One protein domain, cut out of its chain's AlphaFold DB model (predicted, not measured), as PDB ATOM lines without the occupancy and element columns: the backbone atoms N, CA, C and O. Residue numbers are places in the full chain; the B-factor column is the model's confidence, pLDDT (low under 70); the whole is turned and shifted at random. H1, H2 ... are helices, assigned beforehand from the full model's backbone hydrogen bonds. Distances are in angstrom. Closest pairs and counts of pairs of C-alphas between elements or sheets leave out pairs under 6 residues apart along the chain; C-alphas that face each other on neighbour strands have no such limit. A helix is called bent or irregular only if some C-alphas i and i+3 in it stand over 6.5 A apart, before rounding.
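AT A GLANCE: This is residues 1010 to 1137 of the 1232 residues of the protein "DUSP9 protein" of Symbiodinium microadriaticum (UniProt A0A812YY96). Picture a long handle with a small compact head: H1 is one very long helix whose residues 1010 to 1050 stick out into the open, and the head gathers H2, H3, H4 and H5 round the other end of H1. From the head, residues 1111 to 1117 also stick out, of which 1111 to 1116 belong to H4. The printed part has 128 residues with five named helices, in the order H1, H2, H3, H4, H5, and no named strand; the class is all helix. The whole is extended, with a radius of gyration of the C-alphas of 24.8 A, and the handle makes the longest of the spans of 84 by 31 by 26 A.

IN THESE COORDINATES: Find C-alpha 1010 at (217.409, 163.654, 124.170); from there H1, residues 1010 to 1065, runs 81.5 A to C-alpha 1065 at (161.133, 143.135, 179.433). Next look for H2, residues 1076 to 1084, and H3, residues 1086 to 1094. H4, residues 1099 to 1116, is 24.6 A long; it is irregular, with C-alphas 1104 and 1107 7.1 A apart, and has a kink of 40 degrees near residue 1106. H5, residues 1122 to 1131, is 14.1 A long and ends at C-alpha 1131, at (163.276, 148.702, 155.197).

HOW THE PARTS SIT: Start at H3, the hub, which touches three other helices. With its residues 1055 to 1062 alone H1 touches H3, at a shallow tilt of 11 degrees, opposite ways; the closest C-alphas, of Ile 1059 and Val 1088, are 6.6 A apart. H3 and H2 only just touch, with 3 pairs of C-alphas within 8 A, and only at the corner; the closest C-alphas, of Leu 1083 and Thr 1089, are 6.1 A apart. H3 and H4 also only just touch, with 3 such pairs, only at the corner and with residue 1099 alone of H4; the closest C-alphas, of Thr 1089 and Val 1099, are 6.8 A apart. H2 and H4 touch at a shallow tilt of 15 degrees, opposite ways, closest at the C-alphas of Leu 1083 and Val 1099, 6.7 A. With residues 1052 to 1056 alone H1 only just touches H5, with 3 pairs, at a steep tilt of 58 degrees; the C-alphas of Ala 1056 and Val 1126 are closest, at 6.5 A. H1 and H4 are apart. In H2, H3 and H5 every O i to N i+4 pair is within hydrogen-bond range; in H1 51 of 52 are, in H4 12 of 14.

THE WHOLE: The C-alphas of Val 1010 and Gly 1067 are the two farthest apart, at 84.2 A. Without the stretches that stand free, the body of 80 residues spans 32 by 26 by 19 A. The printed part has no cut and no long link. Mean pLDDT of the printed part is 78.1; look for low confidence at 20 residues under 70, among them 1038 to 1050 in H1.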
ATOM      1  N   VAL A1010     218.560 162.907 123.611       82.56
ATOM      2  CA  VAL A1010     217.409 163.654 124.170       82.56
ATOM      3  C   VAL A1010     216.043 162.996 123.898       82.56
ATOM      4  O   VAL A1010     215.162 163.036 124.751       82.56
ATOM      5  N   LEU A1011     215.849 162.350 122.742       80.06
ATOM      6  CA  LEU A1011     214.594 161.642 122.450       80.06
ATOM      7  C   LEU A1011     214.410 160.392 123.329       80.06
ATOM      8  O   LEU A1011     213.296 160.127 123.772       80.06
ATOM      9  N   LEU A1012     215.487 159.649 123.603       81.44
ATOM     10  CA  LEU A1012     215.465 158.473 124.479       81.44
ATOM     11  C   LEU A1012     215.248 158.879 125.939       81.44
ATOM     12  O   LEU A1012     214.463 158.235 126.629       81.44
ATOM     13  N   TYR A1013     215.844 159.994 126.371       86.00
ATOM     14  CA  TYR A1013     215.540 160.622 127.658       86.00
ATOM     15  C   TYR A1013     214.052 160.970 127.791       86.00
ATOM     16  O   TYR A1013     213.411 160.568 128.757       86.00
ATOM     17  N   ILE A1014     213.463 161.664 126.809       85.06
ATOM     18  CA  ILE A1014     212.035 162.024 126.851       85.06
ATOM     19  C   ILE A1014     211.158 160.764 126.917       85.06
ATOM     20  O   ILE A1014     210.238 160.709 127.731       85.06
ATOM     21  N   VAL A1015     211.461 159.732 126.120       83.44
ATOM     22  CA  VAL A1015     210.732 158.453 126.160       83.44
ATOM     23  C   VAL A1015     210.861 157.782 127.534       83.44
ATOM     24  O   VAL A1015     209.835 157.458 128.131       83.44
ATOM     25  N   GLY A1016     212.074 157.649 128.079       86.56
ATOM     26  CA  GLY A1016     212.319 157.071 129.405       86.56
ATOM     27  C   GLY A1016     211.604 157.822 130.531       86.56
ATOM     28  O   GLY A1016     210.934 157.203 131.358       86.56
ATOM     29  N   LEU A1017     211.641 159.158 130.506       85.75
ATOM     30  CA  LEU A1017     210.956 159.998 131.489       85.75
ATOM     31  C   LEU A1017     209.434 159.834 131.396       85.75
ATOM     32  O   LEU A1017     208.769 159.694 132.419       85.75
ATOM     33  N   THR A1018     208.870 159.793 130.181       82.75
ATOM     34  CA  THR A1018     207.428 159.536 130.003       82.75
ATOM     35  C   THR A1018     207.020 158.121 130.410       82.75
ATOM     36  O   THR A1018     205.904 157.949 130.892       82.75
ATOM     37  N   TYR A1019     207.903 157.126 130.280       87.44
ATOM     38  CA  TYR A1019     207.669 155.770 130.778       87.44
ATOM     39  C   TYR A1019     207.620 155.736 132.312       87.44
ATOM     40  O   TYR A1019     206.612 155.298 132.864       87.44
ATOM     41  N   ILE A1020     208.644 156.260 132.999       85.62
ATOM     42  CA  ILE A1020     208.688 156.310 134.472       85.62
ATOM     43  C   ILE A1020     207.490 157.092 135.013       85.62
ATOM     44  O   ILE A1020     206.793 156.612 135.904       85.62
ATOM     45  N   LEU A1021     207.196 158.260 134.433       77.75
ATOM     46  CA  LEU A1021     206.065 159.087 134.848       77.75
ATOM     47  C   LEU A1021     204.729 158.364 134.626       77.75
ATOM     48  O   LEU A1021     203.882 158.395 135.511       77.75
ATOM     49  N   LEU A1022     204.531 157.671 133.498       77.50
ATOM     50  CA  LEU A1022     203.305 156.903 133.251       77.50
ATOM     51  C   LEU A1022     203.159 155.721 134.222       77.50
ATOM     52  O   LEU A1022     202.053 155.479 134.707       77.50
ATOM     53  N   VAL A1023     204.243 155.010 134.544       82.56
ATOM     54  CA  VAL A1023     204.240 153.930 135.548       82.56
ATOM     55  C   VAL A1023     203.924 154.479 136.943       82.56
ATOM     56  O   VAL A1023     202.985 154.000 137.574       82.56
ATOM     57  N   ALA A1024     204.613 155.529 137.396       76.00
ATOM     58  CA  ALA A1024     204.354 156.158 138.693       76.00
ATOM     59  C   ALA A1024     202.902 156.660 138.809       76.00
ATOM     60  O   ALA A1024     202.224 156.395 139.799       76.00
ATOM     61  N   VAL A1025     202.388 157.315 137.763       72.25
ATOM     62  CA  VAL A1025     201.004 157.805 137.687       72.25
ATOM     63  C   VAL A1025     199.994 156.656 137.705       72.25
ATOM     64  O   VAL A1025     199.044 156.701 138.485       72.25
ATOM     65  N   THR A1026     200.173 155.615 136.887       71.56
ATOM     66  CA  THR A1026     199.226 154.484 136.852       71.56
ATOM     67  C   THR A1026     199.206 153.702 138.159       71.56
ATOM     68  O   THR A1026     198.119 153.408 138.654       71.56
ATOM     69  N   VAL A1027     200.370 153.428 138.757       75.12
ATOM     70  CA  VAL A1027     200.464 152.759 140.059       75.12
ATOM     71  C   VAL A1027     199.812 153.615 141.145       75.12
ATOM     72  O   VAL A1027     198.912 153.131 141.826       75.12
ATOM     73  N   MET A1028     200.179 154.897 141.260       72.56
ATOM     74  CA  MET A1028     199.657 155.793 142.297       72.56
ATOM     75  C   MET A1028     198.132 155.948 142.227       72.56
ATOM     76  O   MET A1028     197.458 155.789 143.243       72.56
ATOM     77  N   TYR A1029     197.552 156.211 141.047       70.75
ATOM     78  CA  TYR A1029     196.095 156.381 140.940       70.75
ATOM     79  C   TYR A1029     195.309 155.073 141.032       70.75
ATOM     80  O   TYR A1029     194.158 155.109 141.465       70.75
ATOM     81  N   MET A1030     195.905 153.924 140.694       71.50
ATOM     82  CA  MET A1030     195.300 152.625 140.991       71.50
ATOM     83  C   MET A1030     195.259 152.382 142.506       71.50
ATOM     84  O   MET A1030     194.205 152.042 143.035       71.50
ATOM     85  N   LEU A1031     196.371 152.620 143.209       67.50
ATOM     86  CA  LEU A1031     196.487 152.392 144.652       67.50
ATOM     87  C   LEU A1031     195.553 153.322 145.446       67.50
ATOM     88  O   LEU A1031     194.767 152.848 146.261       67.50
ATOM     89  N   VAL A1032     195.550 154.624 145.134       71.81
ATOM     90  CA  VAL A1032     194.618 155.602 145.730       71.81
ATOM     91  C   VAL A1032     193.161 155.274 145.385       71.81
ATOM     92  O   VAL A1032     192.294 155.401 146.244       71.81
ATOM     93  N   GLY A1033     192.877 154.814 144.160       68.88
ATOM     94  CA  GLY A1033     191.535 154.389 143.756       68.88
ATOM     95  C   GLY A1033     191.012 153.226 144.602       68.88
ATOM     96  O   GLY A1033     189.942 153.336 145.199       68.88
ATOM     97  N   CYS A1034     191.797 152.151 144.716       67.56
ATOM     98  CA  CYS A1034     191.458 150.989 145.535       67.56
ATOM     99  C   CYS A1034     191.351 151.329 147.030       67.56
ATOM    100  O   CYS A1034     190.454 150.822 147.698       67.56
ATOM    101  N   LEU A1035     192.218 152.204 147.553       62.84
ATOM    102  CA  LEU A1035     192.180 152.632 148.954       62.84
ATOM    103  C   LEU A1035     190.908 153.437 149.259       62.84
ATOM    104  O   LEU A1035     190.221 153.143 150.233       62.84
ATOM    105  N   VAL A1036     190.540 154.402 148.409       74.81
ATOM    106  CA  VAL A1036     189.311 155.199 148.583       74.81
ATOM    107  C   VAL A1036     188.048 154.342 148.430       74.81
ATOM    108  O   VAL A1036     187.078 154.556 149.160       74.81
ATOM    109  N   GLU A1037     188.043 153.356 147.528       71.44
ATOM    110  CA  GLU A1037     186.930 152.407 147.391       71.44
ATOM    111  C   GLU A1037     186.800 151.499 148.626       71.44
ATOM    112  O   GLU A1037     185.704 151.375 149.176       71.44
ATOM    113  N   ALA A1038     187.911 150.945 149.127       55.53
ATOM    114  CA  ALA A1038     187.931 150.117 150.332       55.53
ATOM    115  C   ALA A1038     187.491 150.897 151.584       55.53
ATOM    116  O   ALA A1038     186.585 150.459 152.291       55.53
ATOM    117  N   VAL A1039     188.063 152.082 151.831       65.12
ATOM    118  CA  VAL A1039     187.692 152.938 152.972       65.12
ATOM    119  C   VAL A1039     186.225 153.371 152.881       65.12
ATOM    120  O   VAL A1039     185.517 153.346 153.885       65.12
ATOM    121  N   GLY A1040     185.725 153.695 151.683       63.44
ATOM    122  CA  GLY A1040     184.313 154.020 151.472       63.44
ATOM    123  C   GLY A1040     183.368 152.846 151.754       63.44
ATOM    124  O   GLY A1040     182.313 153.048 152.359       63.44
ATOM    125  N   ALA A1041     183.743 151.623 151.367       55.88
ATOM    126  CA  ALA A1041     182.979 150.407 151.651       55.88
ATOM    127  C   ALA A1041     182.989 150.042 153.150       55.88
ATOM    128  O   ALA A1041     181.952 149.679 153.706       55.88
ATOM    129  N   ILE A1042     184.133 150.195 153.825       61.09
ATOM    130  CA  ILE A1042     184.274 149.947 155.268       61.09
ATOM    131  C   ILE A1042     183.465 150.976 156.071       61.09
ATOM    132  O   ILE A1042     182.611 150.594 156.865       61.09
ATOM    133  N   ALA A1043     183.637 152.275 155.807       61.88
ATOM    134  CA  ALA A1043     182.937 153.332 156.540       61.88
ATOM    135  C   ALA A1043     181.405 153.278 156.367       61.88
ATOM    136  O   ALA A1043     180.661 153.575 157.303       61.88
ATOM    137  N   SER A1044     180.912 152.887 155.184       65.06
ATOM    138  CA  SER A1044     179.467 152.731 154.950       65.06
ATOM    139  C   SER A1044     178.895 151.478 155.623       65.06
ATOM    140  O   SER A1044     177.873 151.583 156.300       65.06
ATOM    141  N   SER A1045     179.570 150.327 155.520       56.06
ATOM    142  CA  SER A1045     179.125 149.080 156.165       56.06
ATOM    143  C   SER A1045     179.204 149.128 157.696       56.06
ATOM    144  O   SER A1045     178.260 148.694 158.355       56.06
ATOM    145  N   GLN A1046     180.247 149.734 158.278       60.72
ATOM    146  CA  GLN A1046     180.322 149.983 159.724       60.72
ATOM    147  C   GLN A1046     179.174 150.882 160.200       60.72
ATOM    148  O   GLN A1046     178.496 150.557 161.176       60.72
ATOM    149  N   LYS A1047     178.903 151.987 159.489       66.62
ATOM    150  CA  LYS A1047     177.820 152.913 159.849       66.62
ATOM    151  C   LYS A1047     176.441 152.258 159.778       66.62
ATOM    152  O   LYS A1047     175.600 152.535 160.628       66.62
ATOM    153  N   GLU A1048     176.193 151.397 158.794       68.19
ATOM    154  CA  GLU A1048     174.936 150.650 158.719       68.19
ATOM    155  C   GLU A1048     174.842 149.574 159.814       68.19
ATOM    156  O   GLU A1048     173.824 149.500 160.502       68.19
ATOM    157  N   GLY A1049     175.918 148.813 160.042       64.62
ATOM    158  CA  GLY A1049     175.987 147.768 161.068       64.62
ATOM    159  C   GLY A1049     175.733 148.282 162.488       64.62
ATOM    160  O   GLY A1049     174.946 147.678 163.216       64.62
ATOM    161  N   LEU A1050     176.307 149.433 162.857       66.56
ATOM    162  CA  LEU A1050     176.054 150.085 164.151       66.56
ATOM    163  C   LEU A1050     174.566 150.414 164.351       66.56
ATOM    164  O   LEU A1050     174.004 150.138 165.408       66.56
ATOM    165  N   VAL A1051     173.900 150.951 163.325       70.25
ATOM    166  CA  VAL A1051     172.476 151.319 163.403       70.25
ATOM    167  C   VAL A1051     171.570 150.080 163.418       70.25
ATOM    168  O   VAL A1051     170.551 150.081 164.107       70.25
ATOM    169  N   VAL A1052     171.927 149.011 162.695       73.88
ATOM    170  CA  VAL A1052     171.223 147.716 162.781       73.88
ATOM    171  C   VAL A1052     171.354 147.134 164.192       73.88
ATOM    172  O   VAL A1052     170.343 146.764 164.787       73.88
ATOM    173  N   SER A1053     172.571 147.104 164.744       65.88
ATOM    174  CA  SER A1053     172.856 146.588 166.086       65.88
ATOM    175  C   SER A1053     172.112 147.368 167.175       65.88
ATOM    176  O   SER A1053     171.441 146.758 168.004       65.88
ATOM    177  N   TYR A1054     172.128 148.705 167.120       77.75
ATOM    178  CA  TYR A1054     171.411 149.570 168.063       77.75
ATOM    179  C   TYR A1054     169.897 149.308 168.083       77.75
ATOM    180  O   TYR A1054     169.319 149.099 169.153       77.75
ATOM    181  N   VAL A1055     169.244 149.272 166.912       79.44
ATOM    182  CA  VAL A1055     167.792 149.031 166.832       79.44
ATOM    183  C   VAL A1055     167.448 147.602 167.257       79.44
ATOM    184  O   VAL A1055     166.513 147.411 168.033       79.44
ATOM    185  N   ALA A1056     168.212 146.601 166.808       77.81
ATOM    186  CA  ALA A1056     167.986 145.210 167.186       77.81
ATOM    187  C   ALA A1056     168.178 144.985 168.696       77.81
ATOM    188  O   ALA A1056     167.318 144.384 169.334       77.81
ATOM    189  N   GLY A1057     169.256 145.501 169.292       74.06
ATOM    190  CA  GLY A1057     169.514 145.385 170.729       74.06
ATOM    191  C   GLY A1057     168.422 146.048 171.568       74.06
ATOM    192  O   GLY A1057     167.855 145.415 172.457       74.06
ATOM    193  N   SER A1058     168.049 147.286 171.233       80.69
ATOM    194  CA  SER A1058     167.026 148.030 171.981       80.69
ATOM    195  C   SER A1058     165.649 147.354 171.921       80.69
ATOM    196  O   SER A1058     164.979 147.224 172.943       80.69
ATOM    197  N   ILE A1059     165.235 146.863 170.744       83.31
ATOM    198  CA  ILE A1059     163.942 146.177 170.587       83.31
ATOM    199  C   ILE A1059     163.965 144.784 171.236       83.31
ATOM    200  O   ILE A1059     162.975 144.398 171.855       83.31
ATOM    201  N   ARG A1060     165.087 144.051 171.178       83.31
ATOM    202  CA  ARG A1060     165.236 142.759 171.872       83.31
ATOM    203  C   ARG A1060     165.102 142.917 173.386       83.31
ATOM    204  O   ARG A1060     164.262 142.249 173.981       83.31
ATOM    205  N   ASN A1061     165.829 143.866 173.978       79.75
ATOM    206  CA  ASN A1061     165.726 144.181 175.406       79.75
ATOM    207  C   ASN A1061     164.276 144.522 175.800       79.75
ATOM    208  O   ASN A1061     163.780 144.062 176.827       79.75
ATOM    209  N   LYS A1062     163.563 145.286 174.961       82.19
ATOM    210  CA  LYS A1062     162.157 145.642 175.191       82.19
ATOM    211  C   LYS A1062     161.210 144.435 175.105       82.19
ATOM    212  O   LYS A1062     160.309 144.328 175.933       82.19
ATOM    213  N   MET A1063     161.414 143.516 174.157       80.38
ATOM    214  CA  MET A1063     160.639 142.268 174.068       80.38
ATOM    215  C   MET A1063     160.844 141.379 175.298       80.38
ATOM    216  O   MET A1063     159.870 140.877 175.859       80.38
ATOM    217  N   GLU A1064     162.091 141.239 175.755       80.31
ATOM    218  CA  GLU A1064     162.436 140.462 176.949       80.31
ATOM    219  C   GLU A1064     161.822 141.075 178.222       80.31
ATOM    220  O   GLU A1064     161.244 140.349 179.033       80.31
ATOM    221  N   LEU A1065     161.827 142.410 178.356       77.56
ATOM    222  CA  LEU A1065     161.133 143.135 179.433       77.56
ATOM    223  C   LEU A1065     159.604 142.952 179.413       77.56
ATOM    224  O   LEU A1065     158.972 142.973 180.469       77.56
ATOM    225  N   LEU A1066     159.009 142.758 178.232       76.31
ATOM    226  CA  LEU A1066     157.586 142.436 178.067       76.31
ATOM    227  C   LEU A1066     157.289 140.929 178.223       76.31
ATOM    228  O   LEU A1066     156.127 140.529 178.203       76.31
ATOM    229  N   GLY A1067     158.311 140.086 178.408       75.69
ATOM    230  CA  GLY A1067     158.175 138.636 178.578       75.69
ATOM    231  C   GLY A1067     157.996 137.840 177.278       75.69
ATOM    232  O   GLY A1067     157.666 136.654 177.337       75.69
ATOM    233  N   HIS A1068     158.218 138.454 176.113       78.69
ATOM    234  CA  HIS A1068     158.158 137.782 174.814       78.69
ATOM    235  C   HIS A1068     159.543 137.242 174.428       78.69
ATOM    236  O   HIS A1068     160.521 137.985 174.380       78.69
ATOM    237  N   ASN A1069     159.631 135.945 174.114       77.00
ATOM    238  CA  ASN A1069     160.876 135.330 173.647       77.00
ATOM    239  C   ASN A1069     161.199 135.795 172.205       77.00
ATOM    240  O   ASN A1069     160.384 135.530 171.318       77.00
ATOM    241  N   PRO A1070     162.365 136.417 171.928       67.94
ATOM    242  CA  PRO A1070     162.751 136.825 170.574       67.94
ATOM    243  C   PRO A1070     162.973 135.659 169.592       67.94
ATOM    244  O   PRO A1070     162.963 135.882 168.386       67.94
ATOM    245  N   GLU A1071     163.136 134.418 170.063       73.75
ATOM    246  CA  GLU A1071     163.203 133.225 169.199       73.75
ATOM    247  C   GLU A1071     161.817 132.672 168.807       73.75
ATOM    248  O   GLU A1071     161.717 131.778 167.964       73.75
ATOM    249  N   ALA A1072     160.733 133.168 169.413       80.44
ATOM    250  CA  ALA A1072     159.377 132.724 169.099       80.44
ATOM    251  C   ALA A1072     158.797 133.461 167.870       80.44
ATOM    252  O   ALA A1072     159.118 134.630 167.643       80.44
ATOM    253  N   PRO A1073     157.897 132.829 167.088       85.06
ATOM    254  CA  PRO A1073     157.182 133.516 166.015       85.06
ATOM    255  C   PRO A1073     156.342 134.682 166.551       85.06
ATOM    256  O   PRO A1073     155.514 134.496 167.441       85.06
ATOM    257  N   ILE A1074     156.535 135.873 165.985       88.94
ATOM    258  CA  ILE A1074     155.909 137.116 166.459       88.94
ATOM    259  C   ILE A1074     154.534 137.277 165.797       88.94
ATOM    260  O   ILE A1074     154.442 137.340 164.565       88.94
ATOM    261  N   SER A1075     153.451 137.363 166.576       87.94
ATOM    262  CA  SER A1075     152.116 137.565 166.002       87.94
ATOM    263  C   SER A1075     151.913 139.008 165.533       87.94
ATOM    264  O   SER A1075     152.570 139.940 166.002       87.94
ATOM    265  N   GLN A1076     150.958 139.212 164.623       86.81
ATOM    266  CA  GLN A1076     150.593 140.547 164.141       86.81
ATOM    267  C   GLN A1076     150.163 141.477 165.290       86.81
ATOM    268  O   GLN A1076     150.440 142.673 165.236       86.81
ATOM    269  N   GLN A1077     149.529 140.939 166.340       84.12
ATOM    270  CA  GLN A1077     149.105 141.712 167.512       84.12
ATOM    271  C   GLN A1077     150.302 142.123 168.381       84.12
ATOM    272  O   GLN A1077     150.357 143.269 168.823       84.12
ATOM    273  N   ASP A1078     151.293 141.241 168.554       86.00
ATOM    274  CA  ASP A1078     152.527 141.566 169.283       86.00
ATOM    275  C   ASP A1078     153.304 142.672 168.552       86.00
ATOM    276  O   ASP A1078     153.661 143.683 169.154       86.00
ATOM    277  N   PHE A1079     153.481 142.539 167.231       88.38
ATOM    278  CA  PHE A1079     154.159 143.542 166.400       88.38
ATOM    279  C   PHE A1079     153.386 144.879 166.410       88.38
ATOM    280  O   PHE A1079     153.995 145.932 166.593       88.38
ATOM    281  N   GLN A1080     152.046 144.873 166.333       86.06
ATOM    282  CA  GLN A1080     151.253 146.096 166.542       86.06
ATOM    283  C   GLN A1080     151.491 146.715 167.924       86.06
ATOM    284  O   GLN A1080     151.649 147.931 168.005       86.06
ATOM    285  N   SER A1081     151.586 145.911 168.990       83.44
ATOM    286  CA  SER A1081     151.872 146.424 170.335       83.44
ATOM    287  C   SER A1081     153.236 147.127 170.403       83.44
ATOM    288  O   SER A1081     153.314 148.250 170.903       83.44
ATOM    289  N   TYR A1082     154.280 146.556 169.786       85.75
ATOM    290  CA  TYR A1082     155.608 147.175 169.714       85.75
ATOM    291  C   TYR A1082     155.602 148.471 168.890       85.75
ATOM    292  O   TYR A1082     156.265 149.431 169.269       85.75
ATOM    293  N   LEU A1083     154.827 148.547 167.801       86.25
ATOM    294  CA  LEU A1083     154.671 149.781 167.015       86.25
ATOM    295  C   LEU A1083     153.798 150.847 167.707       86.25
ATOM    296  O   LEU A1083     153.786 151.993 167.261       86.25
ATOM    297  N   THR A1084     153.089 150.501 168.787       83.75
ATOM    298  CA  THR A1084     152.392 151.471 169.654       83.75
ATOM    299  C   THR A1084     153.179 151.875 170.901       83.75
ATOM    300  O   THR A1084     152.825 152.867 171.536       83.75
ATOM    301  N   ASP A1085     154.249 151.156 171.257       83.69
ATOM    302  CA  ASP A1085     155.092 151.520 172.395       83.69
ATOM    303  C   ASP A1085     155.882 152.816 172.093       83.69
ATOM    304  O   ASP A1085     156.501 152.936 171.028       83.69
ATOM    305  N   PRO A1086     155.876 153.816 172.998       80.38
ATOM    306  CA  PRO A1086     156.467 155.127 172.729       80.38
ATOM    307  C   PRO A1086     158.003 155.121 172.699       80.38
ATOM    308  O   PRO A1086     158.596 156.013 172.091       80.38
ATOM    309  N   GLU A1087     158.652 154.137 173.323       81.44
ATOM    310  CA  GLU A1087     160.107 153.987 173.348       81.44
ATOM    311  C   GLU A1087     160.589 153.351 172.039       81.44
ATOM    312  O   GLU A1087     161.427 153.932 171.347       81.44
ATOM    313  N   VAL A1088     159.962 152.246 171.616       83.75
ATOM    314  CA  VAL A1088     160.194 151.617 170.299       83.75
ATOM    315  C   VAL A1088     159.882 152.598 169.168       83.75
ATOM    316  O   VAL A1088     160.678 152.749 168.240       83.75
ATOM    317  N   THR A1089     158.774 153.339 169.266       82.38
ATOM    318  CA  THR A1089     158.425 154.401 168.307       82.38
ATOM    319  C   THR A1089     159.490 155.502 168.270       82.38
ATOM    320  O   THR A1089     159.840 155.975 167.189       82.38
ATOM    321  N   GLY A1090     160.043 155.896 169.424       80.69
ATOM    322  CA  GLY A1090     161.134 156.872 169.521       80.69
ATOM    323  C   GLY A1090     162.425 156.387 168.853       80.69
ATOM    324  O   GLY A1090     163.021 157.119 168.060       80.69
ATOM    325  N   ILE A1091     162.813 155.133 169.107       81.69
ATOM    326  CA  ILE A1091     163.967 154.471 168.483       81.69
ATOM    327  C   ILE A1091     163.791 154.416 166.960       81.69
ATOM    328  O   ILE A1091     164.661 154.887 166.226       81.69
ATOM    329  N   LEU A1092     162.651 153.927 166.464       84.50
ATOM    330  CA  LEU A1092     162.364 153.836 165.027       84.50
ATOM    331  C   LEU A1092     162.333 155.219 164.350       84.50
ATOM    332  O   LEU A1092     162.914 155.396 163.273       84.50
ATOM    333  N   ALA A1093     161.751 156.228 165.006       82.44
ATOM    334  CA  ALA A1093     161.748 157.606 164.519       82.44
ATOM    335  C   ALA A1093     163.160 158.223 164.461       82.44
ATOM    336  O   ALA A1093     163.459 158.951 163.511       82.44
ATOM    337  N   SER A1094     164.055 157.902 165.409       79.12
ATOM    338  CA  SER A1094     165.458 158.360 165.381       79.12
ATOM    339  C   SER A1094     166.202 157.899 164.117       79.12
ATOM    340  O   SER A1094     166.995 158.649 163.545       79.12
ATOM    341  N   VAL A1095     165.853 156.713 163.606       79.19
ATOM    342  CA  VAL A1095     166.406 156.123 162.375       79.19
ATOM    343  C   VAL A1095     165.557 156.473 161.135       79.19
ATOM    344  O   VAL A1095     165.771 155.950 160.043       79.19
ATOM    345  N   LYS A1096     164.622 157.424 161.264       82.62
ATOM    346  CA  LYS A1096     163.756 157.940 160.186       82.62
ATOM    347  C   LYS A1096     162.824 156.885 159.572       82.62
ATOM    348  O   LYS A1096     162.490 156.979 158.390       82.62
ATOM    349  N   VAL A1097     162.402 155.889 160.351       84.69
ATOM    350  CA  VAL A1097     161.332 154.951 159.968       84.69
ATOM    351  C   VAL A1097     159.979 155.640 160.130       84.69
ATOM    352  O   VAL A1097     159.694 156.189 161.196       84.69
ATOM    353  N   ASP A1098     159.128 155.599 159.102       83.12
ATOM    354  CA  ASP A1098     157.737 156.039 159.256       83.12
ATOM    355  C   ASP A1098     156.893 154.901 159.845       83.12
ATOM    356  O   ASP A1098     156.400 154.017 159.142       83.12
ATOM    357  N   VAL A1099     156.748 154.935 161.171       83.88
ATOM    358  CA  VAL A1099     155.980 153.961 161.960       83.88
ATOM    359  C   VAL A1099     154.503 153.907 161.541       83.88
ATOM    360  O   VAL A1099     153.894 152.845 161.645       83.88
ATOM    361  N   VAL A1100     153.927 154.997 161.015       82.06
ATOM    362  CA  VAL A1100     152.524 155.014 160.560       82.06
ATOM    363  C   VAL A1100     152.388 154.221 159.263       82.06
ATOM    364  O   VAL A1100     151.563 153.317 159.179       82.06
ATOM    365  N   VAL A1101     153.257 154.491 158.284       78.69
ATOM    366  CA  VAL A1101     153.281 153.747 157.011       78.69
ATOM    367  C   VAL A1101     153.630 152.272 157.239       78.69
ATOM    368  O   VAL A1101     153.055 151.397 156.593       78.69
ATOM    369  N   LEU A1102     154.527 151.973 158.185       83.88
ATOM    370  CA  LEU A1102     154.860 150.600 158.567       83.88
ATOM    371  C   LEU A1102     153.661 149.861 159.188       83.88
ATOM    372  O   LEU A1102     153.436 148.699 158.855       83.88
ATOM    373  N   ALA A1103     152.874 150.528 160.039       83.44
ATOM    374  CA  ALA A1103     151.656 149.965 160.621       83.44
ATOM    375  C   ALA A1103     150.558 149.732 159.563       83.44
ATOM    376  O   ALA A1103     149.974 148.649 159.532       83.44
ATOM    377  N   ASP A1104     150.339 150.690 158.653       79.25
ATOM    378  CA  ASP A1104     149.401 150.562 157.523       79.25
ATOM    379  C   ASP A1104     149.790 149.416 156.564       79.25
ATOM    380  O   ASP A1104     148.929 148.777 155.956       79.25
ATOM    381  N   MET A1105     151.089 149.129 156.417       77.12
ATOM    382  CA  MET A1105     151.594 148.035 155.578       77.12
ATOM    383  C   MET A1105     151.637 146.670 156.287       77.12
ATOM    384  O   MET A1105     151.791 145.645 155.619       77.12
ATOM    385  N   LEU A1106     151.485 146.629 157.615       84.44
ATOM    386  CA  LEU A1106     151.711 145.431 158.428       84.44
ATOM    387  C   LEU A1106     150.778 144.267 158.065       84.44
ATOM    388  O   LEU A1106     151.233 143.132 157.936       84.44
ATOM    389  N   GLU A1107     149.489 144.548 157.865       82.25
ATOM    390  CA  GLU A1107     148.483 143.549 157.471       82.25
ATOM    391  C   GLU A1107     148.891 142.831 156.176       82.25
ATOM    392  O   GLU A1107     148.867 141.605 156.102       82.25
ATOM    393  N   MET A1108     149.406 143.580 155.196       74.75
ATOM    394  CA  MET A1108     149.830 143.029 153.909       74.75
ATOM    395  C   MET A1108     151.146 142.239 153.988       74.75
ATOM    396  O   MET A1108     151.358 141.327 153.190       74.75
ATOM    397  N   PHE A1109     152.027 142.550 154.947       82.62
ATOM    398  CA  PHE A1109     153.216 141.734 155.209       82.62
ATOM    399  C   PHE A1109     152.854 140.376 155.823       82.62
ATOM    400  O   PHE A1109     153.432 139.367 155.418       82.62
ATOM    401  N   TYR A1110     151.879 140.325 156.736       86.44
ATOM    402  CA  TYR A1110     151.374 139.054 157.265       86.44
ATOM    403  C   TYR A1110     150.582 138.263 156.203       86.44
ATOM    404  O   TYR A1110     150.824 137.064 156.074       86.44
ATOM    405  N   GLU A1111     149.764 138.910 155.355       81.12
ATOM    406  CA  GLU A1111     149.139 138.245 154.191       81.12
ATOM    407  C   GLU A1111     150.180 137.577 153.272       81.12
ATOM    408  O   GLU A1111     150.006 136.425 152.867       81.12
ATOM    409  N   ASP A1112     151.266 138.277 152.906       78.81
ATOM    410  CA  ASP A1112     152.276 137.719 151.993       78.81
ATOM    411  C   ASP A1112     153.112 136.606 152.669       78.81
ATOM    412  O   ASP A1112     153.482 135.652 151.978       78.81
ATOM    413  N   LEU A1113     153.333 136.663 153.995       82.62
ATOM    414  CA  LEU A1113     153.952 135.590 154.795       82.62
ATOM    415  C   LEU A1113     153.085 134.322 154.820       82.62
ATOM    416  O   LEU A1113     153.564 133.259 154.407       82.62
ATOM    417  N   GLU A1114     151.803 134.437 155.188       82.50
ATOM    418  CA  GLU A1114     150.831 133.332 155.144       82.50
ATOM    419  C   GLU A1114     150.760 132.712 153.741       82.50
ATOM    420  O   GLU A1114     150.811 131.491 153.575       82.50
ATOM    421  N   ARG A1115     150.743 133.555 152.700       77.00
ATOM    422  CA  ARG A1115     150.724 133.135 151.290       77.00
ATOM    423  C   ARG A1115     152.028 132.467 150.826       77.00
ATOM    424  O   ARG A1115     152.030 131.821 149.773       77.00
ATOM    425  N   THR A1116     153.131 132.620 151.558       78.12
ATOM    426  CA  THR A1116     154.384 131.868 151.341       78.12
ATOM    427  C   THR A1116     154.555 130.661 152.266       78.12
ATOM    428  O   THR A1116     155.423 129.834 151.991       78.12
ATOM    429  N   GLY A1117     153.721 130.515 153.301       80.38
ATOM    430  CA  GLY A1117     153.896 129.502 154.346       80.38
ATOM    431  C   GLY A1117     155.094 129.783 155.258       80.38
ATOM    432  O   GLY A1117     155.701 128.844 155.767       80.38
ATOM    433  N   ASP A1118     155.456 131.057 155.414       83.19
ATOM    434  CA  ASP A1118     156.622 131.520 156.166       83.19
ATOM    435  C   ASP A1118     156.186 132.296 157.426       83.19
ATOM    436  O   ASP A1118     155.064 132.791 157.507       83.19
ATOM    437  N   VAL A1119     157.065 132.390 158.424       85.12
ATOM    438  CA  VAL A1119     156.776 132.974 159.747       85.12
ATOM    439  C   VAL A1119     157.571 134.252 160.003       85.12
ATOM    440  O   VAL A1119     158.699 134.413 159.525       85.12
ATOM    441  N   MET A1120     156.984 135.154 160.795       87.62
ATOM    442  CA  MET A1120     157.653 136.356 161.290       87.62
ATOM    443  C   MET A1120     158.625 135.985 162.415       87.62
ATOM    444  O   MET A1120     158.201 135.658 163.523       87.62
ATOM    445  N   THR A1121     159.924 136.040 162.128       87.94
ATOM    446  CA  THR A1121     160.987 135.960 163.140       87.94
ATOM    447  C   THR A1121     161.409 137.366 163.567       87.94
ATOM    448  O   THR A1121     161.079 138.352 162.899       87.94
ATOM    449  N   PHE A1122     162.169 137.470 164.656       84.56
ATOM    450  CA  PHE A1122     162.732 138.736 165.120       84.56
ATOM    451  C   PHE A1122     163.570 139.448 164.043       84.56
ATOM    452  O   PHE A1122     163.443 140.655 163.845       84.56
ATOM    453  N   GLU A1123     164.375 138.700 163.289       81.31
ATOM    454  CA  GLU A1123     165.258 139.233 162.243       81.31
ATOM    455  C   GLU A1123     164.438 139.855 161.110       81.31
ATOM    456  O   GLU A1123     164.752 140.954 160.661       81.31
ATOM    457  N   LYS A1124     163.347 139.196 160.696       82.69
ATOM    458  CA  LYS A1124     162.403 139.718 159.694       82.69
ATOM    459  C   LYS A1124     161.627 140.926 160.201       82.69
ATOM    460  O   LYS A1124     161.423 141.865 159.439       82.69
ATOM    461  N   MET A1125     161.211 140.927 161.469       86.81
ATOM    462  CA  MET A1125     160.557 142.084 162.087       86.81
ATOM    463  C   MET A1125     161.475 143.313 162.022       86.81
ATOM    464  O   MET A1125     161.053 144.370 161.551       86.81
ATOM    465  N   VAL A1126     162.745 143.156 162.412       84.69
ATOM    466  CA  VAL A1126     163.751 144.220 162.306       84.69
ATOM    467  C   VAL A1126     164.025 144.574 160.838       84.69
ATOM    468  O   VAL A1126     164.021 145.755 160.507       84.69
ATOM    469  N   GLU A1127     164.181 143.610 159.924       83.06
ATOM    470  CA  GLU A1127     164.381 143.895 158.492       83.06
ATOM    471  C   GLU A1127     163.228 144.739 157.919       83.06
ATOM    472  O   GLU A1127     163.469 145.725 157.228       83.06
ATOM    473  N   LEU A1128     161.972 144.419 158.249       81.19
ATOM    474  CA  LEU A1128     160.794 145.188 157.835       81.19
ATOM    475  C   LEU A1128     160.790 146.609 158.417       81.19
ATOM    476  O   LEU A1128     160.562 147.567 157.676       81.19
ATOM    477  N   MET A1129     161.105 146.761 159.707       85.81
ATOM    478  CA  MET A1129     161.255 148.073 160.346       85.81
ATOM    479  C   MET A1129     162.337 148.919 159.657       85.81
ATOM    480  O   MET A1129     162.107 150.084 159.337       85.81
ATOM    481  N   LEU A1130     163.510 148.340 159.381       81.31
ATOM    482  CA  LEU A1130     164.645 149.048 158.785       81.31
ATOM    483  C   LEU A1130     164.484 149.278 157.270       81.31
ATOM    484  O   LEU A1130     164.997 150.267 156.741       81.31
ATOM    485  N   ASN A1131     163.713 148.444 156.571       77.31
ATOM    486  CA  ASN A1131     163.276 148.702 155.197       77.31
ATOM    487  C   ASN A1131     162.324 149.915 155.123       77.31
ATOM    488  O   ASN A1131     162.343 150.641 154.128       77.31
ATOM    489  N   GLY A1132     161.567 150.197 156.194       72.75
ATOM    490  CA  GLY A1132     160.679 151.360 156.333       72.75
ATOM    491  C   GLY A1132     161.362 152.718 156.578       72.75
ATOM    492  O   GLY A1132     160.664 153.716 156.775       72.75
ATOM    493  N   ARG A1133     162.703 152.801 156.580       80.69
ATOM    494  CA  ARG A1133     163.435 154.078 156.720       80.69
ATOM    495  C   ARG A1133     163.234 154.969 155.488       80.69
ATOM    496  O   ARG A1133     163.617 154.603 154.377       80.69
ATOM    497  N   GLY A1134     162.788 156.209 155.691       70.25
ATOM    498  CA  GLY A1134     162.672 157.231 154.639       70.25
ATOM    499  C   GLY A1134     164.007 157.682 154.019       70.25
ATOM    500  O   GLY A1134     164.009 158.439 153.052       70.25
ATOM    501  N   SER A1135     165.147 157.228 154.554       67.19
ATOM    502  CA  SER A1135     166.478 157.400 153.957       67.19
ATOM    503  C   SER A1135     166.830 156.361 152.885       67.19
ATOM    504  O   SER A1135     167.837 156.528 152.199       67.19
ATOM    505  N   ASN A1136     166.057 155.278 152.754       70.62
ATOM    506  CA  ASN A1136     166.384 154.177 151.850       70.62
ATOM    507  C   ASN A1136     166.173 154.584 150.381       70.62
ATOM    508  O   ASN A1136     165.158 155.178 150.010       70.62
ATOM    509  N   THR A1137     167.131 154.251 149.511       73.12
ATOM    510  CA  THR A1137     167.052 154.583 148.082       73.12
ATOM    511  C   THR A1137     166.072 153.654 147.363       73.12
ATOM    512  O   THR A1137     166.401 152.517 147.037       73.12
TER     513      THR A1137